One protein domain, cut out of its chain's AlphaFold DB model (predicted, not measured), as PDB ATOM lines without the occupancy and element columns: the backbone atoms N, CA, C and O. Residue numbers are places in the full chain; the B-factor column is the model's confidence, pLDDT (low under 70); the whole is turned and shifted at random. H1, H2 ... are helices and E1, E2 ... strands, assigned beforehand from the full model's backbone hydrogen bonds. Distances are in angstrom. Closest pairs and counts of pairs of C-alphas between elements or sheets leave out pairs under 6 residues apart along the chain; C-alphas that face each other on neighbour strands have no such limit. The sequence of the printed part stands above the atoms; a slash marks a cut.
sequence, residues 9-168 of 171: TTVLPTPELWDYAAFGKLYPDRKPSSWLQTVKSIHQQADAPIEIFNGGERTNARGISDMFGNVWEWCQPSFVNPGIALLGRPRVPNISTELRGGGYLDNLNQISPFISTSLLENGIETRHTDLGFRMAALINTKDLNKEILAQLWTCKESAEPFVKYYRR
ATOM      1  N   THR A   9     113.421 152.151 185.390       76.44
ATOM      2  CA  THR A   9     112.138 151.603 185.838       76.44
ATOM      3  C   THR A   9     111.517 150.828 184.684       76.44
ATOM      4  O   THR A   9     111.124 151.419 183.677       76.44
ATOM      5  N   THR A  10     111.451 149.503 184.824       82.38
ATOM      6  CA  THR A  10     110.712 148.610 183.921       82.38
ATOM      7  C   THR A  10     109.278 148.450 184.406       82.38
ATOM      8  O   THR A  10     109.045 148.218 185.593       82.38
ATOM      9  N   VAL A  11     108.324 148.546 183.489       89.44
ATOM     10  CA  VAL A  11     106.882 148.458 183.745       89.44
ATOM     11  C   VAL A  11     106.207 147.633 182.652       89.44
ATOM     12  O   VAL A  11     106.767 147.462 181.569       89.44
ATOM     13  N   LEU A  12     104.985 147.155 182.894       92.88
ATOM     14  CA  LEU A  12     104.108 146.777 181.782       92.88
ATOM     15  C   LEU A  12     103.753 148.043 180.984       92.88
ATOM     16  O   LEU A  12     103.625 149.115 181.580       92.88
ATOM     17  N   PRO A  13     103.591 147.986 179.656       93.81
ATOM     18  CA  PRO A  13     103.148 149.150 178.901       93.81
ATOM     19  C   PRO A  13     101.746 149.575 179.352       93.81
ATOM     20  O   PRO A  13     100.925 148.738 179.725       93.81
ATOM     21  N   THR A  14     101.456 150.879 179.316       91.75
ATOM     22  CA  THR A  14     100.053 151.316 179.302       91.75
ATOM     23  C   THR A  14      99.442 150.942 177.948       91.75
ATOM     24  O   THR A  14     100.184 150.794 176.968       91.75
ATOM     25  N   PRO A  15      98.110 150.829 177.841       92.94
ATOM     26  CA  PRO A  15      97.476 150.519 176.574       92.94
ATOM     27  C   PRO A  15      97.812 151.525 175.457       92.94
ATOM     28  O   PRO A  15      97.927 151.131 174.303       92.94
ATOM     29  N   GLU A  16      98.043 152.802 175.777       90.12
ATOM     30  CA  GLU A  16      98.463 153.826 174.807       90.12
ATOM     31  C   GLU A  16      99.913 153.647 174.358       90.12
ATOM     32  O   GLU A  16     100.234 153.879 173.193       90.12
ATOM     33  N   LEU A  17     100.809 153.258 175.271       91.69
ATOM     34  CA  LEU A  17     102.196 152.966 174.917       91.69
ATOM     35  C   LEU A  17     102.270 151.721 174.028       91.69
ATOM     36  O   LEU A  17     103.023 151.705 173.055       91.69
ATOM     37  N   TRP A  18     101.450 150.716 174.336       95.88
ATOM     38  CA  TRP A  18     101.276 149.535 173.502       95.88
ATOM     39  C   TRP A  18     100.716 149.906 172.121       95.88
ATOM     40  O   TRP A  18     101.279 149.520 171.098       95.88
ATOM     41  N   ASP A  19      99.673 150.741 172.072       95.06
ATOM     42  CA  ASP A  19      99.084 151.233 170.821       95.06
ATOM     43  C   ASP A  19     100.104 152.032 169.991       95.06
ATOM     44  O   ASP A  19     100.201 151.866 168.772       95.06
ATOM     45  N   TYR A  20     100.942 152.847 170.631       92.81
ATOM     46  CA  TYR A  20     102.013 153.547 169.931       92.81
ATOM     47  C   TYR A  20     103.074 152.589 169.381       92.81
ATOM     48  O   TYR A  20     103.511 152.758 168.243       92.81
ATOM     49  N   ALA A  21     103.454 151.561 170.139       94.56
ATOM     50  CA  ALA A  21     104.364 150.525 169.663       94.56
ATOM     51  C   ALA A  21     103.791 149.774 168.446       94.56
ATOM     52  O   ALA A  21     104.508 149.548 167.470       94.56
ATOM     53  N   ALA A  22     102.495 149.449 168.462       95.88
ATOM     54  CA  ALA A  22     101.821 148.716 167.392       95.88
ATOM     55  C   ALA A  22     101.597 149.575 166.136       95.88
ATOM     56  O   ALA A  22     101.929 149.161 165.025       95.88
ATOM     57  N   PHE A  23     101.065 150.787 166.313       94.50
ATOM     58  CA  PHE A  23     100.510 151.612 165.233       94.50
ATOM     59  C   PHE A  23     101.268 152.918 164.974       94.50
ATOM     60  O   PHE A  23     101.033 153.580 163.963       94.50
ATOM     61  N   GLY A  24     102.133 153.345 165.895       90.88
ATOM     62  CA  GLY A  24     102.746 154.678 165.892       90.88
ATOM     63  C   GLY A  24     101.830 155.802 166.345       90.88
ATOM     64  O   GLY A  24     102.125 156.970 166.096       90.88
ATOM     65  N   LYS A  25     100.701 155.471 166.972       88.75
ATOM     66  CA  LYS A  25      99.716 156.434 167.469       88.75
ATOM     67  C   LYS A  25      99.261 155.997 168.854       88.75
ATOM     68  O   LYS A  25      98.947 154.834 169.038       88.75
ATOM     69  N   LEU A  26      99.178 156.939 169.795       84.00
ATOM     70  CA  LEU A  26      98.663 156.670 171.148       84.00
ATOM     71  C   LEU A  26      97.187 156.238 171.133       84.00
ATOM     72  O   LEU A  26      96.756 155.485 171.995       84.00
ATOM     73  N   TYR A  27      96.425 156.725 170.147       86.06
ATOM     74  CA  TYR A  27      94.995 156.459 169.979       86.06
ATOM     75  C   TYR A  27      94.702 156.126 168.502       86.06
ATOM     76  O   TYR A  27      94.322 157.010 167.729       86.06
ATOM     77  N   PRO A  28      94.990 154.892 168.060       90.81
ATOM     78  CA  PRO A  28      94.791 154.446 166.684       90.81
ATOM     79  C   PRO A  28      93.309 154.184 166.384       90.81
ATOM     80  O   PRO A  28      92.491 154.028 167.292       90.81
ATOM     81  N   ASP A  29      92.967 154.092 165.095       89.75
ATOM     82  CA  ASP A  29      91.681 153.516 164.687       89.75
ATOM     83  C   ASP A  29      91.692 152.012 165.008       89.75
ATOM     84  O   ASP A  29      92.673 151.318 164.738       89.75
ATOM     85  N   ARG A  30      90.611 151.508 165.608       90.06
ATOM     86  CA  ARG A  30      90.481 150.108 166.046       90.06
ATOM     87  C   ARG A  30      89.530 149.353 165.129       90.06
ATOM     88  O   ARG A  30      88.547 148.766 165.573       90.06
ATOM     89  N   LYS A  31      89.825 149.384 163.833       93.38
ATOM     90  CA  LYS A  31      89.147 148.569 162.815       93.38
ATOM     91  C   LYS A  31      90.041 147.409 162.391       93.38
ATOM     92  O   LYS A  31      91.255 147.610 162.351       93.38
ATOM     93  N   PRO A  32      89.477 146.262 161.970       93.94
ATOM     94  CA  PRO A  32      90.271 145.125 161.512       93.94
ATOM     95  C   PRO A  32      91.331 145.481 160.476       93.94
ATOM     96  O   PRO A  32      92.489 145.100 160.614       93.94
ATOM     97  N   SER A  33      90.981 146.322 159.502       93.69
ATOM     98  CA  SER A  33      91.926 146.809 158.495       93.69
ATOM     99  C   SER A  33      93.128 147.555 159.080       93.69
ATOM    100  O   SER A  33      94.191 147.545 158.475       93.69
ATOM    101  N   SER A  34      92.985 148.190 160.246       92.69
ATOM    102  CA  SER A  34      94.070 148.923 160.897       92.69
ATOM    103  C   SER A  34      95.103 147.994 161.520       92.69
ATOM    104  O   SER A  34      96.284 148.270 161.357       92.69
ATOM    105  N   TRP A  35      94.707 146.914 162.213       94.94
ATOM    106  CA  TRP A  35      95.677 145.998 162.837       94.94
ATOM    107  C   TRP A  35      96.172 144.906 161.888       94.94
ATOM    108  O   TRP A  35      97.369 144.627 161.867       94.94
ATOM    109  N   LEU A  36      95.294 144.349 161.047       95.81
ATOM    110  CA  LEU A  36      95.641 143.264 160.116       95.81
ATOM    111  C   LEU A  36      96.673 143.683 159.057       95.81
ATOM    112  O   LEU A  36      97.302 142.826 158.452       95.81
ATOM    113  N   GLN A  37      96.851 144.988 158.830       94.06
ATOM    114  CA  GLN A  37      97.797 145.536 157.849       94.06
ATOM    115  C   GLN A  37      99.088 146.082 158.483       94.06
ATOM    116  O   GLN A  37      99.926 146.638 157.777       94.06
ATOM    117  N   THR A  38      99.266 145.962 159.806       91.00
ATOM    118  CA  THR A  38     100.476 146.473 160.491       91.00
ATOM    119  C   THR A  38     101.732 145.655 160.203       91.00
ATOM    120  O   THR A  38     102.846 146.166 160.340       91.00
ATOM    121  N   VAL A  39     101.544 144.396 159.816       93.69
ATOM    122  CA  VAL A  39     102.576 143.390 159.565       93.69
ATOM    123  C   VAL A  39     102.179 142.560 158.346       93.69
ATOM    124  O   VAL A  39     101.019 142.563 157.935       93.69
ATOM    125  N   LYS A  40     103.138 141.846 157.749       95.69
ATOM    126  CA  LYS A  40     102.876 140.975 156.593       95.69
ATOM    127  C   LYS A  40     102.175 139.677 157.007       95.69
ATOM    128  O   LYS A  40     101.398 139.134 156.228       95.69
ATOM    129  N   SER A  41     102.457 139.188 158.212       96.12
ATOM    130  CA  SER A  41     101.886 137.959 158.760       96.12
ATOM    131  C   SER A  41     101.588 138.108 160.252       96.12
ATOM    132  O   SER A  41     102.265 138.862 160.949       96.12
ATOM    133  N   ILE A  42     100.582 137.377 160.733       97.12
ATOM    134  CA  ILE A  42     100.153 137.310 162.136       97.12
ATOM    135  C   ILE A  42     100.113 135.835 162.537       97.12
ATOM    136  O   ILE A  42      99.515 135.027 161.826       97.12
ATOM    137  N   HIS A  43     100.719 135.488 163.676       97.44
ATOM    138  CA  HIS A  43     100.663 134.125 164.216       97.44
ATOM    139  C   HIS A  43      99.340 133.902 164.954       97.44
ATOM    140  O   HIS A  43      99.182 134.332 166.092       97.44
ATOM    141  N   GLN A  44      98.370 133.280 164.293       97.88
ATOM    142  CA  GLN A  44      97.009 133.060 164.792       97.88
ATOM    143  C   GLN A  44      96.458 131.746 164.225       97.88
ATOM    144  O   GLN A  44      96.991 131.244 163.234       97.88
ATOM    145  N   GLN A  45      95.380 131.219 164.809       98.06
ATOM    146  CA  GLN A  45      94.795 129.921 164.448       98.06
ATOM    147  C   GLN A  45      95.832 128.779 164.373       98.06
ATOM    148  O   GLN A  45      95.842 127.994 163.424       98.06
ATOM    149  N   ALA A  46      96.723 128.710 165.360       97.88
ATOM    150  CA  ALA A  46      97.782 127.715 165.488       97.88
ATOM    151  C   ALA A  46      97.610 126.882 166.769       97.88
ATOM    152  O   ALA A  46      96.861 127.257 167.666       97.88
ATOM    153  N   ASP A  47      98.340 125.771 166.884       97.81
ATOM    154  CA  ASP A  47      98.240 124.873 168.047       97.81
ATOM    155  C   ASP A  47      99.127 125.300 169.234       97.81
ATOM    156  O   ASP A  47      98.924 124.852 170.363       97.81
ATOM    157  N   ALA A  48     100.129 126.152 168.994       97.69
ATOM    158  CA  ALA A  48     101.142 126.531 169.979       97.69
ATOM    159  C   ALA A  48     101.717 127.936 169.708       97.69
ATOM    160  O   ALA A  48     101.690 128.400 168.557       97.69
ATOM    161  N   PRO A  49     102.291 128.604 170.730       97.25
ATOM    162  CA  PRO A  49     103.043 129.831 170.513       97.25
ATOM    163  C   PRO A  49     104.317 129.533 169.717       97.25
ATOM    164  O   PRO A  49     104.827 128.410 169.710       97.25
ATOM    165  N   ILE A  50     104.855 130.557 169.067       96.00
ATOM    166  CA  ILE A  50     106.106 130.470 168.310       96.00
ATOM    167  C   ILE A  50     107.150 131.422 168.897       96.00
ATOM    168  O   ILE A  50     106.820 132.443 169.505       96.00
ATOM    169  N   GLU A  51     108.427 131.091 168.698       94.19
ATOM    170  CA  GLU A  51     109.541 131.951 169.087       94.19
ATOM    171  C   GLU A  51     109.444 133.333 168.417       94.19
ATOM    172  O   GLU A  51     109.052 133.474 167.250       94.19
ATOM    173  N   ILE A  52     109.800 134.369 169.176       89.88
ATOM    174  CA  ILE A  52     109.839 135.746 168.689       89.88
ATOM    175  C   ILE A  52     111.086 135.906 167.817       89.88
ATOM    176  O   ILE A  52     112.208 135.739 168.287       89.88
ATOM    177  N   PHE A  53     110.893 136.289 166.555       85.50
ATOM    178  CA  PHE A  53     111.984 136.560 165.619       85.50
ATOM    179  C   PHE A  53     111.913 137.999 165.107       85.50
ATOM    180  O   PHE A  53     110.908 138.410 164.526       85.50
ATOM    181  N   ASN A  54     112.991 138.762 165.301       79.81
ATOM    182  CA  ASN A  54     113.079 140.154 164.862       79.81
ATOM    183  C   ASN A  54     113.544 140.250 163.406       79.81
ATOM    184  O   ASN A  54     114.534 139.634 163.024       79.81
ATOM    185  N   GLY A  55     112.858 141.078 162.614       76.44
ATOM    186  CA  GLY A  55     113.190 141.315 161.205       76.44
ATOM    187  C   GLY A  55     112.470 140.384 160.226       76.44
ATOM    188  O   GLY A  55     112.877 140.283 159.072       76.44
ATOM    189  N   GLY A  56     111.415 139.701 160.680       87.56
ATOM    190  CA  GLY A  56     110.587 138.821 159.857       87.56
ATOM    191  C   GLY A  56     109.251 139.442 159.449       87.56
ATOM    192  O   GLY A  56     108.965 140.612 159.687       87.56
ATOM    193  N   GLU A  57     108.379 138.618 158.870       94.81
ATOM    194  CA  GLU A  57     107.058 139.037 158.368       94.81
ATOM    195  C   GLU A  57     106.088 139.506 159.466       94.81
ATOM    196  O   GLU A  57     105.106 140.188 159.170       94.81
ATOM    197  N   ARG A  58     106.373 139.148 160.724       95.69
ATOM    198  CA  ARG A  58     105.600 139.505 161.925       95.69
ATOM    199  C   ARG A  58     106.136 140.752 162.639       95.69
ATOM    200  O   ARG A  58     105.635 141.122 163.699       95.69
ATOM    201  N   THR A  59     107.170 141.389 162.087       95.56
ATOM    202  CA  THR A  59     107.770 142.611 162.628       95.56
ATOM    203  C   THR A  59     107.134 143.834 161.972       95.56
ATOM    204  O   THR A  59     107.097 143.942 160.746       95.56
ATOM    205  N   ASN A  60     106.622 144.769 162.776       93.94
ATOM    206  CA  ASN A  60     106.012 145.993 162.257       93.94
ATOM    207  C   ASN A  60     107.071 147.015 161.796       93.94
ATOM    208  O   ASN A  60     108.271 146.847 162.015       93.94
ATOM    209  N   ALA A  61     106.631 148.132 161.207       91.25
ATOM    210  CA  ALA A  61     107.518 149.198 160.716       91.25
ATOM    211  C   ALA A  61     108.439 149.825 161.789       91.25
ATOM    212  O   ALA A  61     109.382 150.532 161.449       91.25
ATOM    213  N   ARG A  62     108.180 149.573 163.080       89.44
ATOM    214  CA  ARG A  62     108.985 150.049 164.220       89.44
ATOM    215  C   ARG A  62     109.973 149.003 164.729       89.44
ATOM    216  O   ARG A  62     110.623 149.234 165.742       89.44
ATOM    217  N   GLY A  63     110.082 147.859 164.057       91.00
ATOM    218  CA  GLY A  63     110.983 146.788 164.468       91.00
ATOM    219  C   GLY A  63     110.453 145.948 165.632       91.00
ATOM    220  O   GLY A  63     111.233 145.222 166.242       91.00
ATOM    221  N   ILE A  64     109.156 146.031 165.952       93.88
ATOM    222  CA  ILE A  64     108.555 145.282 167.061       93.88
ATOM    223  C   ILE A  64     107.762 144.104 166.501       93.88
ATOM    224  O   ILE A  64     106.859 144.277 165.679       93.88
ATOM    225  N   SER A  65     108.133 142.905 166.940       96.44
ATOM    226  CA  SER A  65     107.521 141.648 166.515       96.44
ATOM    227  C   SER A  65     106.347 141.261 167.404       96.44
ATOM    228  O   SER A  65     106.363 141.523 168.612       96.44
ATOM    229  N   ASP A  66     105.364 140.599 166.791       97.12
ATOM    230  CA  ASP A  66     104.221 139.985 167.475       97.12
ATOM    231  C   ASP A  66     103.414 140.985 168.307       97.12
ATOM    232  O   ASP A  66     102.985 140.697 169.416       97.12
ATOM    233  N   MET A  67     103.210 142.190 167.765       97.44
ATOM    234  CA  MET A  67     102.215 143.112 168.323       97.44
ATOM    235  C   MET A  67     100.788 142.594 168.097       97.44
ATOM    236  O   MET A  67      99.878 143.008 168.797       97.44
ATOM    237  N   PHE A  68     100.563 141.702 167.130       97.88
ATOM    238  CA  PHE A  68      99.287 141.012 166.957       97.88
ATOM    239  C   PHE A  68      99.527 139.518 166.769       97.88
ATOM    240  O   PHE A  68     100.418 139.132 166.006       97.88
ATOM    241  N   GLY A  69      98.709 138.701 167.431       97.38
ATOM    242  CA  GLY A  69      98.863 137.251 167.495       97.38
ATOM    243  C   GLY A  69      99.984 136.805 168.435       97.38
ATOM    244  O   GLY A  69     100.551 137.581 169.199       97.38
ATOM    245  N   ASN A  70     100.329 135.526 168.340       98.00
ATOM    246  CA  ASN A  70     101.194 134.804 169.263       98.00
ATOM    247  C   ASN A  70     100.617 134.726 170.674       98.00
ATOM    248  O   ASN A  70     100.052 133.702 171.024       98.00
ATOM    249  N   VAL A  71     100.702 135.777 171.477       98.44
ATOM    250  CA  VAL A  71     100.118 135.777 172.820       98.44
ATOM    251  C   VAL A  71      99.442 137.106 173.103       98.44
ATOM    252  O   VAL A  71      99.931 138.164 172.716       98.44
ATOM    253  N   TRP A  72      98.344 137.053 173.850       98.50
ATOM    254  CA  TRP A  72      97.776 138.222 174.500       98.50
ATOM    255  C   TRP A  72      98.804 138.869 175.424       98.50
ATOM    256  O   TRP A  72      99.547 138.181 176.119       98.50
ATOM    257  N   GLU A  73      98.812 140.195 175.496       98.31
ATOM    258  CA  GLU A  73      99.755 140.942 176.325       98.31
ATOM    259  C   GLU A  73      99.042 141.777 177.382       98.31
ATOM    260  O   GLU A  73      98.213 142.638 177.074       98.31
ATOM    261  N   TRP A  74      99.425 141.558 178.641       97.62
ATOM    262  CA  TRP A  74      99.020 142.402 179.758       97.62
ATOM    263  C   TRP A  74      99.538 143.839 179.618       97.62
ATOM    264  O   TRP A  74     100.744 144.075 179.522       97.62
ATOM    265  N   CYS A  75      98.625 144.809 179.706       95.56
ATOM    266  CA  CYS A  75      98.927 146.233 179.834       95.56
ATOM    267  C   CYS A  75      98.522 146.746 181.218       95.56
ATOM    268  O   CYS A  75      97.412 146.474 181.679       95.56
ATOM    269  N   GLN A  76      99.383 147.534 181.870       90.44
ATOM    270  CA  GLN A  76      99.020 148.181 183.136       90.44
ATOM    271  C   GLN A  76      97.895 149.201 182.919       90.44
ATOM    272  O   GLN A  76      97.787 149.757 181.827       90.44
ATOM    273  N   PRO A  77      97.085 149.512 183.941       85.56
ATOM    274  CA  PRO A  77      96.034 150.505 183.793       85.56
ATOM    275  C   PRO A  77      96.550 151.859 183.290       85.56
ATOM    276  O   PRO A  77      97.600 152.344 183.717       85.56
ATOM    277  N   SER A  78      95.778 152.490 182.408       72.62
ATOM    278  CA  SER A  78      96.042 153.860 181.975       72.62
ATOM    279  C   SER A  78      95.454 154.862 182.962       72.62
ATOM    280  O   SER A  78      94.273 154.803 183.315       72.62
ATOM    281  N   PHE A  79      96.260 155.844 183.364       60.97
ATOM    282  CA  PHE A  79      95.751 157.063 183.978       60.97
ATOM    283  C   PHE A  79      95.289 158.002 182.861       60.97
ATOM    284  O   PHE A  79      96.020 158.902 182.437       60.97
ATOM    285  N   VAL A  80      94.069 157.802 182.357       50.31
ATOM    286  CA  VAL A  80      93.461 158.788 181.457       50.31
ATOM    287  C   VAL A  80      93.313 160.092 182.238       50.31
ATOM    288  O   VAL A  80      92.599 160.168 183.238       50.31
ATOM    289  N   ASN A  81      94.024 161.125 181.789       42.97
ATOM    290  CA  ASN A  81      93.999 162.445 182.401       42.97
ATOM    291  C   ASN A  81      92.545 162.979 182.373       42.97
ATOM    292  O   ASN A  81      91.953 163.026 181.290       42.97
ATOM    293  N   PRO A  82      91.954 163.431 183.496       41.22
ATOM    294  CA  PRO A  82      90.590 163.980 183.556       41.22
ATOM    295  C   PRO A  82      90.374 165.277 182.744       41.22
ATOM    296  O   PRO A  82      89.331 165.911 182.849       41.22
ATOM    297  N   GLY A  83      91.317 165.684 181.886       40.72
ATOM    298  CA  GLY A  83      91.213 166.855 181.006       40.72
ATOM    299  C   GLY A  83      90.110 166.785 179.937       40.72
ATOM    300  O   GLY A  83      89.819 167.802 179.320       40.72
ATOM    301  N   ILE A  84      89.450 165.632 179.753       42.44
ATOM    302  CA  ILE A  84      88.190 165.489 178.988       42.44
ATOM    303  C   ILE A  84      86.983 165.388 179.952       42.44
ATOM    304  O   ILE A  84      85.997 164.706 179.695       42.44
ATOM    305  N   ALA A  85      87.041 166.060 181.106       39.72
ATOM    306  CA  ALA A  85      85.899 166.287 182.000       39.72
ATOM    307  C   ALA A  85      85.195 167.634 181.730       39.72
ATOM    308  O   ALA A  85      84.455 168.134 182.575       39.72
ATOM    309  N   LEU A  86      85.366 168.213 180.535       39.28
ATOM    310  CA  LEU A  86      84.705 169.455 180.093       39.28
ATOM    311  C   LEU A  86      83.171 169.340 179.929       39.28
ATOM    312  O   LEU A  86      82.531 170.300 179.517       39.28
ATOM    313  N   LEU A  87      82.570 168.193 180.270       43.75
ATOM    314  CA  LEU A  87      81.121 167.950 180.222       43.75
ATOM    315  C   LEU A  87      80.502 167.591 181.588       43.75
ATOM    316  O   LEU A  87      79.397 167.054 181.642       43.75
ATOM    317  N   GLY A  88      81.187 167.874 182.704       36.53
ATOM    318  CA  GLY A  88      80.543 167.933 184.026       36.53
ATOM    319  C   GLY A  88      80.011 166.611 184.594       36.53
ATOM    320  O   GLY A  88      79.212 166.632 185.526       36.53
ATOM    321  N   ARG A  89      80.446 165.452 184.083       38.91
ATOM    322  CA  ARG A  89      80.205 164.160 184.744       38.91
ATOM    323  C   ARG A  89      81.487 163.699 185.433       38.91
ATOM    324  O   ARG A  89      82.503 163.593 184.743       38.91
ATOM    325  N   PRO A  90      81.473 163.372 186.740       36.97
ATOM    326  CA  PRO A  90      82.580 162.659 187.354       36.97
ATOM    327  C   PRO A  90      82.613 161.253 186.747       36.97
ATOM    328  O   PRO A  90      81.936 160.338 187.208       36.97
ATOM    329  N   ARG A  91      83.365 161.069 185.656       43.34
ATOM    330  CA  ARG A  91      83.810 159.729 185.285       43.34
ATOM    331  C   ARG A  91      84.860 159.361 186.317       43.34
ATOM    332  O   ARG A  91      85.972 159.881 186.271       43.34
ATOM    333  N   VAL A  92      84.490 158.486 187.250       45.28
ATOM    334  CA  VAL A  92      85.472 157.655 187.947       45.28
ATOM    335  C   VAL A  92      86.375 157.098 186.842       45.28
ATOM    336  O   VAL A  92      85.833 156.534 185.884       45.28
ATOM    337  N   PRO A  93      87.696 157.355 186.858       50.22
ATOM    338  CA  PRO A  93      88.564 156.806 185.833       50.22
ATOM    339  C   PRO A  93      88.363 155.295 185.879       50.22
ATOM    340  O   PRO A  93      88.519 154.675 186.931       50.22
ATOM    341  N   ASN A  94      87.913 154.715 184.769       52.12
ATOM    342  CA  ASN A  94      87.816 153.270 184.648       52.12
ATOM    343  C   ASN A  94      89.262 152.792 184.492       52.12
ATOM    344  O   ASN A  94      89.785 152.697 183.387       52.12
ATOM    345  N   ILE A  95      89.945 152.649 185.629       62.41
ATOM    346  CA  ILE A  95      91.317 152.160 185.744       62.41
ATOM    347  C   ILE A  95      91.225 150.645 185.546       62.41
ATOM    348  O   ILE A  95      91.282 149.874 186.498       62.41
ATOM    349  N   SER A  96      90.969 150.214 184.312       72.75
ATOM    350  CA  SER A  96      90.970 148.799 183.958       72.75
ATOM    351  C   SER A  96      92.306 148.446 183.326       72.75
ATOM    352  O   SER A  96      92.729 149.071 182.355       72.75
ATOM    353  N   THR A  97      92.954 147.420 183.867       88.44
ATOM    354  CA  THR A  97      94.000 146.679 183.162       88.44
ATOM    355  C   THR A  97      93.404 146.139 181.859       88.44
ATOM    356  O   THR A  97      92.226 145.761 181.822       88.44
ATOM    357  N   GLU A  98      94.192 146.097 180.792       94.25
ATOM    358  CA  GLU A  98      93.731 145.625 179.485       94.25
ATOM    359  C   GLU A  98      94.641 144.525 178.940       94.25
ATOM    360  O   GLU A  98      95.831 144.477 179.257       94.25
ATOM    361  N   LEU A  99      94.066 143.670 178.098       96.62
ATOM    362  CA  LEU A  99      94.781 142.728 177.249       96.62
ATOM    363  C   LEU A  99      94.816 143.249 175.817       96.62
ATOM    364  O   LEU A  99      93.819 143.783 175.312       96.62
ATOM    365  N   ARG A 100      95.965 143.078 175.166       97.69
ATOM    366  CA  ARG A 100      96.222 143.543 173.802       97.69
ATOM    367  C   ARG A 100      96.800 142.434 172.924       97.69
ATOM    368  O   ARG A 100      97.409 141.502 173.432       97.69
ATOM    369  N   GLY A 101      96.614 142.548 171.614       97.81
ATOM    370  CA  GLY A 101      97.357 141.782 170.607       97.81
ATOM    371  C   GLY A 101      96.671 140.518 170.089       97.81
ATOM    372  O   GLY A 101      96.731 140.271 168.886       97.81
ATOM    373  N   GLY A 102      95.945 139.777 170.928       97.94
ATOM    374  CA  GLY A 102      95.392 138.479 170.525       97.94
ATOM    375  C   GLY A 102      96.386 137.324 170.669       97.94
ATOM    376  O   GLY A 102      97.593 137.527 170.570       97.94
ATOM    377  N   GLY A 103      95.879 136.115 170.884       97.88
ATOM    378  CA  GLY A 103      96.663 134.896 171.049       97.88
ATOM    379  C   GLY A 103      96.760 134.047 169.782       97.88
ATOM    380  O   GLY A 103      96.058 134.257 168.792       97.88
ATOM    381  N   TYR A 104      97.633 133.039 169.817       98.25
ATOM    382  CA  TYR A 104      97.827 132.097 168.714       98.25
ATOM    383  C   TYR A 104      96.592 131.221 168.455       98.25
ATOM    384  O   TYR A 104      96.478 130.660 167.372       98.25
ATOM    385  N   LEU A 105      95.658 131.118 169.406       98.25
ATOM    386  CA  LEU A 105      94.400 130.374 169.265       98.25
ATOM    387  C   LEU A 105      93.286 131.184 168.579       98.25
ATOM    388  O   LEU A 105      92.273 130.617 168.169       98.25
ATOM    389  N   ASP A 106      93.458 132.500 168.445       98.00
ATOM    390  CA  ASP A 106      92.407 133.399 167.981       98.00
ATOM    391  C   ASP A 106      92.295 133.468 166.455       98.00
ATOM    392  O   ASP A 106      93.202 133.097 165.713       98.00
ATOM    393  N   ASN A 107      91.177 134.022 165.978       97.56
ATOM    394  CA  ASN A 107      91.031 134.523 164.614       97.56
ATOM    395  C   ASN A 107      90.782 136.038 164.652       97.56
ATOM    396  O   ASN A 107      89.651 136.498 164.827       97.56
ATOM    397  N   LEU A 108      91.833 136.833 164.448       97.19
ATOM    398  CA  LEU A 108      91.797 138.299 164.521       97.19
ATOM    399  C   LEU A 108      91.070 138.963 163.345       97.19
ATOM    400  O   LEU A 108      90.957 140.189 163.308       97.19
ATOM    401  N   ASN A 109      90.556 138.182 162.391       96.06
ATOM    402  CA  ASN A 109      89.569 138.668 161.423       96.06
ATOM    403  C   ASN A 109      88.156 138.734 162.023       96.06
ATOM    404  O   ASN A 109      87.288 139.403 161.467       96.06
ATOM    405  N   GLN A 110      87.914 138.018 163.125       96.06
ATOM    406  CA  GLN A 110      86.598 137.860 163.746       96.06
ATOM    407  C   GLN A 110      86.518 138.488 165.137       96.06
ATOM    408  O   GLN A 110      85.436 138.904 165.548       96.06
ATOM    409  N   ILE A 111      87.643 138.578 165.849       95.38
ATOM    410  CA  ILE A 111      87.686 139.129 167.204       95.38
ATOM    411  C   ILE A 111      88.466 140.443 167.277       95.38
ATOM    412  O   ILE A 111      89.331 140.737 166.453       95.38
ATOM    413  N   SER A 112      88.161 141.231 168.306       96.44
ATOM    414  CA  SER A 112      88.911 142.438 168.652       96.44
ATOM    415  C   SER A 112      90.136 142.072 169.500       96.44
ATOM    416  O   SER A 112      89.938 141.510 170.577       96.44
ATOM    417  N   PRO A 113      91.371 142.459 169.120       97.31
ATOM    418  CA  PRO A 113      92.588 142.229 169.913       97.31
ATOM    419  C   PRO A 113      92.734 143.232 171.079       97.31
ATOM    420  O   PRO A 113      93.840 143.608 171.464       97.31
ATOM    421  N   PHE A 114      91.613 143.721 171.611       96.19
ATOM    422  CA  PHE A 114      91.537 144.752 172.646       96.19
ATOM    423  C   PHE A 114      90.464 144.354 173.655       96.19
ATOM    424  O   PHE A 114      89.273 144.438 173.341       96.19
ATOM    425  N   ILE A 115      90.870 143.924 174.851       94.44
ATOM    426  CA  ILE A 115      89.947 143.435 175.880       94.44
ATOM    427  C   ILE A 115      90.198 144.172 177.194       94.44
ATOM    428  O   ILE A 115      91.308 144.178 177.724       94.44
ATOM    429  N   SER A 116      89.142 144.765 177.751       91.94
ATOM    430  CA  SER A 116      89.156 145.217 179.143       91.94
ATOM    431  C   SER A 116      89.052 144.011 180.067       91.94
ATOM    432  O   SER A 116      88.174 143.168 179.879       91.94
ATOM    433  N   THR A 117      89.867 143.967 181.121       90.12
ATOM    434  CA  THR A 117      89.736 142.936 182.166       90.12
ATOM    435  C   THR A 117      88.361 142.892 182.815       90.12
ATOM    436  O   THR A 117      87.959 141.837 183.283       90.12
ATOM    437  N   SER A 118      87.601 143.990 182.799       88.62
ATOM    438  CA  SER A 118      86.220 144.005 183.297       88.62
ATOM    439  C   SER A 118      85.267 143.095 182.509       88.62
ATOM    440  O   SER A 118      84.140 142.887 182.941       88.62
ATOM    441  N   LEU A 119      85.681 142.631 181.326       90.19
ATOM    442  CA  LEU A 119      84.929 141.703 180.478       90.19
ATOM    443  C   LEU A 119      85.365 140.243 180.674       90.19
ATOM    444  O   LEU A 119      84.737 139.351 180.113       90.19
ATOM    445  N   LEU A 120      86.438 140.000 181.430       90.69
ATOM    446  CA  LEU A 120      86.944 138.662 181.718       90.69
ATOM    447  C   LEU A 120      86.306 138.139 183.004       90.69
ATOM    448  O   LEU A 120      86.251 138.860 183.998       90.69
ATOM    449  N   GLU A 121      85.900 136.869 183.008       91.75
ATOM    450  CA  GLU A 121      85.288 136.214 184.175       91.75
ATOM    451  C   GLU A 121      86.168 136.324 185.429       91.75
ATOM    452  O   GLU A 121      85.693 136.699 186.498       91.75
ATOM    453  N   ASN A 122      87.476 136.091 185.271       92.12
ATOM    454  CA  ASN A 122      88.452 136.145 186.361       92.12
ATOM    455  C   ASN A 122      89.191 137.489 186.455       92.12
ATOM    456  O   ASN A 122      90.137 137.625 187.234       92.12
ATOM    457  N   GLY A 123      88.805 138.496 185.664       91.19
ATOM    458  CA  GLY A 123      89.429 139.818 185.691       91.19
ATOM    459  C   GLY A 123      90.958 139.762 185.586       91.19
ATOM    460  O   GLY A 123      91.511 139.139 184.678       91.19
ATOM    461  N   ILE A 124      91.651 140.393 186.539       92.31
ATOM    462  CA  ILE A 124      93.125 140.425 186.608       92.31
ATOM    463  C   ILE A 124      93.761 139.076 186.991       92.31
ATOM    464  O   ILE A 124      94.960 138.876 186.786       92.31
ATOM    465  N   GLU A 125      92.977 138.133 187.514       94.56
ATOM    466  CA  GLU A 125      93.429 136.780 187.855       94.56
ATOM    467  C   GLU A 125      93.334 135.809 186.676       94.56
ATOM    468  O   GLU A 125      93.710 134.647 186.794       94.56
ATOM    469  N   THR A 126      92.882 136.280 185.513       94.94
ATOM    470  CA  THR A 126      92.826 135.482 184.286       94.94
ATOM    471  C   THR A 126      94.209 134.940 183.911       94.94
ATOM    472  O   THR A 126      95.197 135.680 183.887       94.94
ATOM    473  N   ARG A 127      94.288 133.641 183.606       95.38
ATOM    474  CA  ARG A 127      95.498 132.949 183.137       95.38
ATOM    475  C   ARG A 127      95.113 132.002 182.001       95.38
ATOM    476  O   ARG A 127      94.212 131.188 182.174       95.38
ATOM    477  N   HIS A 128      95.816 132.092 180.879       94.94
ATOM    478  CA  HIS A 128      95.667 131.194 179.733       94.94
ATOM    479  C   HIS A 128      97.042 130.844 179.158       94.94
ATOM    480  O   HIS A 128      98.034 131.505 179.464       94.94
ATOM    481  N   THR A 129      97.112 129.785 178.351       96.50
ATOM    482  CA  THR A 129      98.362 129.324 177.721       96.50
ATOM    483  C   THR A 129      98.868 130.270 176.634       96.50
ATOM    484  O   THR A 129     100.047 130.243 176.301       96.50
ATOM    485  N   ASP A 130      97.993 131.120 176.105       97.38
ATOM    486  CA  ASP A 130      98.269 132.146 175.105       97.38
ATOM    487  C   ASP A 130      98.293 133.560 175.713       97.38
ATOM    488  O   ASP A 130      98.135 134.541 174.994       97.38
ATOM    489  N   LEU A 131      98.493 133.679 177.031       97.75
ATOM    490  CA  LEU A 131      98.555 134.953 177.743       97.75
ATOM    491  C   LEU A 131      99.961 135.212 178.293       97.75
ATOM    492  O   LEU A 131     100.464 134.482 179.146       97.75
ATOM    493  N   GLY A 132     100.572 136.296 177.835       97.38
ATOM    494  CA  GLY A 132     101.899 136.757 178.215       97.38
ATOM    495  C   GLY A 132     101.932 138.250 178.531       97.38
ATOM    496  O   GLY A 132     100.943 138.870 178.931       97.38
ATOM    497  N   PHE A 133     103.116 138.841 178.407       96.94
ATOM    498  CA  PHE A 133     103.328 140.262 178.642       96.94
ATOM    499  C   PHE A 133     104.586 140.752 177.934       96.94
ATOM    500  O   PHE A 133     105.491 139.982 177.610       96.94
ATOM    501  N   ARG A 134     104.669 142.072 177.783       96.06
ATOM    502  CA  ARG A 134     105.856 142.776 177.309       96.06
ATOM    503  C   ARG A 134     106.280 143.808 178.337       96.06
ATOM    504  O   ARG A 134     105.455 144.334 179.080       96.06
ATOM    505  N   MET A 135     107.572 144.110 178.375       93.56
ATOM    506  CA  MET A 135     108.103 145.169 179.227       93.56
ATOM    507  C   MET A 135     108.327 146.450 178.432       93.56
ATOM    508  O   MET A 135     108.814 146.427 177.304       93.56
ATOM    509  N   ALA A 136     108.025 147.572 179.069       90.06
ATOM    510  CA  ALA A 136     108.446 148.902 178.676       90.06
ATOM    511  C   ALA A 136     109.409 149.460 179.729       90.06
ATOM    512  O   ALA A 136     109.346 149.096 180.904       90.06
ATOM    513  N   ALA A 137     110.291 150.367 179.323       84.69
ATOM    514  CA  ALA A 137     111.197 151.042 180.238       84.69
ATOM    515  C   ALA A 137     111.330 152.517 179.870       84.69
ATOM    516  O   ALA A 137     111.425 152.866 178.693       84.69
ATOM    517  N   LEU A 138     111.381 153.372 180.890       81.00
ATOM    518  CA  LEU A 138     111.857 154.741 180.738       81.00
ATOM    519  C   LEU A 138     113.342 154.759 181.088       81.00
ATOM    520  O   LEU A 138     113.720 154.458 182.222       81.00
ATOM    521  N   ILE A 139     114.174 155.099 180.107       80.06
ATOM    522  CA  ILE A 139     115.629 155.110 180.251       80.06
ATOM    523  C   ILE A 139     116.130 156.523 179.974       80.06
ATOM    524  O   ILE A 139     115.767 157.135 178.966       80.06
ATOM    525  N   ASN A 140     116.962 157.057 180.868       80.25
ATOM    526  CA  ASN A 140     117.654 158.307 180.601       80.25
ATOM    527  C   ASN A 140     118.677 158.065 179.492       80.25
ATOM    528  O   ASN A 140     119.484 157.142 179.572       80.25
ATOM    529  N   THR A 141     118.689 158.912 178.467       80.31
ATOM    530  CA  THR A 141     119.634 158.761 177.358       80.31
ATOM    531  C   THR A 141     121.091 158.809 177.819       80.31
ATOM    532  O   THR A 141     121.939 158.188 177.196       80.31
ATOM    533  N   LYS A 142     121.396 159.466 178.944       84.19
ATOM    534  CA  LYS A 142     122.742 159.470 179.542       84.19
ATOM    535  C   LYS A 142     123.200 158.094 180.035       84.19
ATOM    536  O   LYS A 142     124.402 157.866 180.114       84.19
ATOM    537  N   ASP A 143     122.256 157.210 180.353       84.00
ATOM    538  CA  ASP A 143     122.519 155.861 180.860       84.00
ATOM    539  C   ASP A 143     122.584 154.814 179.733       84.00
ATOM    540  O   ASP A 143     122.918 153.655 179.979       84.00
ATOM    541  N   LEU A 144     122.284 155.202 178.488       83.31
ATOM    542  CA  LEU A 144     122.384 154.321 177.327       83.31
ATOM    543  C   LEU A 144     123.835 154.191 176.844       83.31
ATOM    544  O   LEU A 144     124.610 155.148 176.840       83.31
ATOM    545  N   ASN A 145     124.187 152.999 176.356       88.81
ATOM    546  CA  ASN A 145     125.438 152.778 175.634       88.81
ATOM    547  C   ASN A 145     125.513 153.725 174.413       88.81
ATOM    548  O   ASN A 145     124.526 153.906 173.698       88.81
ATOM    549  N   LYS A 146     126.700 154.291 174.154       88.50
ATOM    550  CA  LYS A 146     127.010 155.137 172.987       88.50
ATOM    551  C   LYS A 146     126.575 154.532 171.649       88.50
ATOM    552  O   LYS A 146     126.141 155.276 170.780       88.50
ATOM    553  N   GLU A 147     126.674 153.218 171.483       88.12
ATOM    554  CA  GLU A 147     126.239 152.504 170.283       88.12
ATOM    555  C   GLU A 147     124.716 152.560 170.107       88.12
ATOM    556  O   GLU A 147     124.233 152.939 169.044       88.12
ATOM    557  N   ILE A 148     123.957 152.285 171.173       82.69
ATOM    558  CA  ILE A 148     122.490 152.395 171.167       82.69
ATOM    559  C   ILE A 148     122.079 153.848 170.922       82.69
ATOM    560  O   ILE A 148     121.184 154.110 170.125       82.69
ATOM    561  N   LEU A 149     122.756 154.807 171.559       83.38
ATOM    562  CA  LEU A 149     122.521 156.229 171.312       83.38
ATOM    563  C   LEU A 149     122.758 156.596 169.850       83.38
ATOM    564  O   LEU A 149     121.920 157.272 169.261       83.38
ATOM    565  N   ALA A 150     123.865 156.148 169.257       83.38
ATOM    566  CA  ALA A 150     124.159 156.395 167.852       83.38
ATOM    567  C   ALA A 150     123.057 155.827 166.947       83.38
ATOM    568  O   ALA A 150     122.589 156.534 166.060       83.38
ATOM    569  N   GLN A 151     122.576 154.609 167.218       80.88
ATOM    570  CA  GLN A 151     121.457 154.019 166.482       80.88
ATOM    571  C   GLN A 151     120.163 154.830 166.651       80.88
ATOM    572  O   GLN A 151     119.523 155.161 165.654       80.88
ATOM    573  N   LEU A 152     119.816 155.246 167.873       77.25
ATOM    574  CA  LEU A 152     118.638 156.087 168.127       77.25
ATOM    575  C   LEU A 152     118.694 157.417 167.362       77.25
ATOM    576  O   LEU A 152     117.677 157.860 166.839       77.25
ATOM    577  N   TRP A 153     119.874 158.032 167.237       75.12
ATOM    578  CA  TRP A 153     120.059 159.261 166.454       75.12
ATOM    579  C   TRP A 153     119.911 159.059 164.940       75.12
ATOM    580  O   TRP A 153     119.667 160.027 164.220       75.12
ATOM    581  N   THR A 154     120.031 157.824 164.445       75.00
ATOM    582  CA  THR A 154     119.773 157.498 163.032       75.00
ATOM    583  C   THR A 154     118.298 157.229 162.728       75.00
ATOM    584  O   THR A 154     117.902 157.266 161.560       75.00
ATOM    585  N   CYS A 155     117.463 157.011 163.749       66.75
ATOM    586  CA  CYS A 155     116.024 156.842 163.582       66.75
ATOM    587  C   CYS A 155     115.386 158.180 163.166       66.75
ATOM    588  O   CYS A 155     115.221 159.090 163.973       66.75
ATOM    589  N   LYS A 156     115.009 158.305 161.887       56.94
ATOM    590  CA  LYS A 156     114.446 159.539 161.303       56.94
ATOM    591  C   LYS A 156     112.995 159.848 161.718       56.94
ATOM    592  O   LYS A 156     112.467 160.877 161.305       56.94
ATOM    593  N   GLU A 157     112.341 159.010 162.526       55.50
ATOM    594  CA  GLU A 157     110.916 159.154 162.855       55.50
ATOM    595  C   GLU A 157     110.633 159.582 164.310       55.50
ATOM    596  O   GLU A 157     110.728 158.806 165.257       55.50
ATOM    597  N   SER A 158     110.110 160.810 164.433       48.31
ATOM    598  CA  SER A 158     109.127 161.274 165.434       48.31
ATOM    599  C   SER A 158     109.573 161.564 166.882       48.31
ATOM    600  O   SER A 158     109.130 160.936 167.837       48.31
ATOM    601  N   ALA A 159     110.330 162.648 167.079       44.53
ATOM    602  CA  ALA A 159     110.599 163.207 168.414       44.53
ATOM    603  C   ALA A 159     109.426 164.008 169.044       44.53
ATOM    604  O   ALA A 159     109.521 164.430 170.195       44.53
ATOM    605  N   GLU A 160     108.319 164.249 168.334       46.06
ATOM    606  CA  GLU A 160     107.394 165.339 168.700       46.06
ATOM    607  C   GLU A 160     106.274 165.014 169.726       46.06
ATOM    608  O   GLU A 160     105.988 165.890 170.542       46.06
ATOM    609  N   PRO A 161     105.651 163.815 169.837       45.38
ATOM    610  CA  PRO A 161     104.557 163.660 170.816       45.38
ATOM    611  C   PRO A 161     104.990 163.219 172.229       45.38
ATOM    612  O   PRO A 161     104.299 163.518 173.204       45.38
ATOM    613  N   PHE A 162     106.095 162.477 172.376       45.59
ATOM    614  CA  PHE A 162     106.334 161.663 173.585       45.59
ATOM    615  C   PHE A 162     106.837 162.448 174.808       45.59
ATOM    616  O   PHE A 162     106.486 162.132 175.948       45.59
ATOM    617  N   VAL A 163     107.621 163.510 174.594       44.62
ATOM    618  CA  VAL A 163     108.325 164.229 175.675       44.62
ATOM    619  C   VAL A 163     107.366 164.996 176.598       44.62
ATOM    620  O   VAL A 163     107.666 165.213 177.775       44.62
ATOM    621  N   LYS A 164     106.182 165.385 176.107       38.75
ATOM    622  CA  LYS A 164     105.249 166.235 176.865       38.75
ATOM    623  C   LYS A 164     104.348 165.453 177.830       38.75
ATOM    624  O   LYS A 164     103.922 166.021 178.831       38.75
ATOM    625  N   TYR A 165     104.079 164.171 177.563       38.72
ATOM    626  CA  TYR A 165     103.125 163.377 178.352       38.72
ATOM    627  C   TYR A 165     103.746 162.776 179.624       38.72
ATOM    628  O   TYR A 165     103.111 162.785 180.674       38.72
ATOM    629  N   TYR A 166     105.006 162.329 179.572       40.81
ATOM    630  CA  TYR A 166     105.634 161.597 180.684       40.81
ATOM    631  C   TYR A 166     106.314 162.474 181.747       40.81
ATOM    632  O   TYR A 166     106.438 162.044 182.893       40.81
ATOM    633  N   ARG A 167     106.667 163.735 181.438       37.47
ATOM    634  CA  ARG A 167     107.203 164.687 182.440       37.47
ATOM    635  C   ARG A 167     106.247 164.970 183.605       37.47
ATOM    636  O   ARG A 167     106.683 165.516 184.608       37.47
ATOM    637  N   ARG A 168     104.960 164.632 183.476       36.69
ATOM    638  CA  ARG A 168     103.934 164.917 184.489       36.69
ATOM    639  C   ARG A 168     103.643 163.751 185.442       36.69
ATOM    640  O   ARG A 168     102.948 163.972 186.423       36.69
TER     641      ARG A 168
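What this domain is: This is residues 9 to 168 of the 171 residues of the protein "FGE-sulfatase domain-containing protein" of Sphingobacteriales bacterium (UniProt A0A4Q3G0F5). With little regular structure, this is a body mostly of loops round a small twisted sheet, E4 E3 E2 E5, with H1 over one face; residues 83 to 89 stick out, and H3 lies far off. The printed part has 160 residues, 47 in named elements, class mixed: E1 H1 H2 E2 E3 E4 E5 E6 H3 H4. The sheet is mixed; the whole is compact, radius of gyration of the C-alphas 17.0 A, spans 48 by 43 by 29 A.

Where its parts are: E1 is residues 9 to 11, from C-alpha 9 at (112.138, 151.603, 185.838); H1 15 to 23, 11.8 A; H2 32 to 36; E2 72 to 75; E3 98 to 100; E4 114 to 116; E5 131 to 133; E6 136 to 138; H3 146 to 154, 12.5 A; H4 162 to 166, to C-alpha 166 at (105.634, 161.597, 180.684).

How they stand to each other: E1 and E6 are antiparallel at 153 degrees, N 11 to O 136 2.8 A. H1 is on the sheet, height 10.4 A; the C-alphas of Pro 15 and Cys 75 are its closest to E2, 5.6 A. E2, E3 and E4 form a meander, each strand antiparallel to the one before: N 73 to O 100 and N 99 to O 115, both 2.8 A. E2 and E5 are parallel, N 132 to O 72 2.7 A. H3 and H4 are apart. Every O i to N i+4 pair is within hydrogen-bond range in H1, H2 and H3; in H4 0 of 1, and 0 of 2 i+3 pairs.

The domain as a whole: The farthest C-alphas, Gly 88 and Glu 147, are 50.2 A apart. The printed part has no cut. Links H2 to E2, E2 to E3, E3 to E4 and E4 to E5 are long. The pLDDT is under 70 in residues 79 to 95 and 155 to 168.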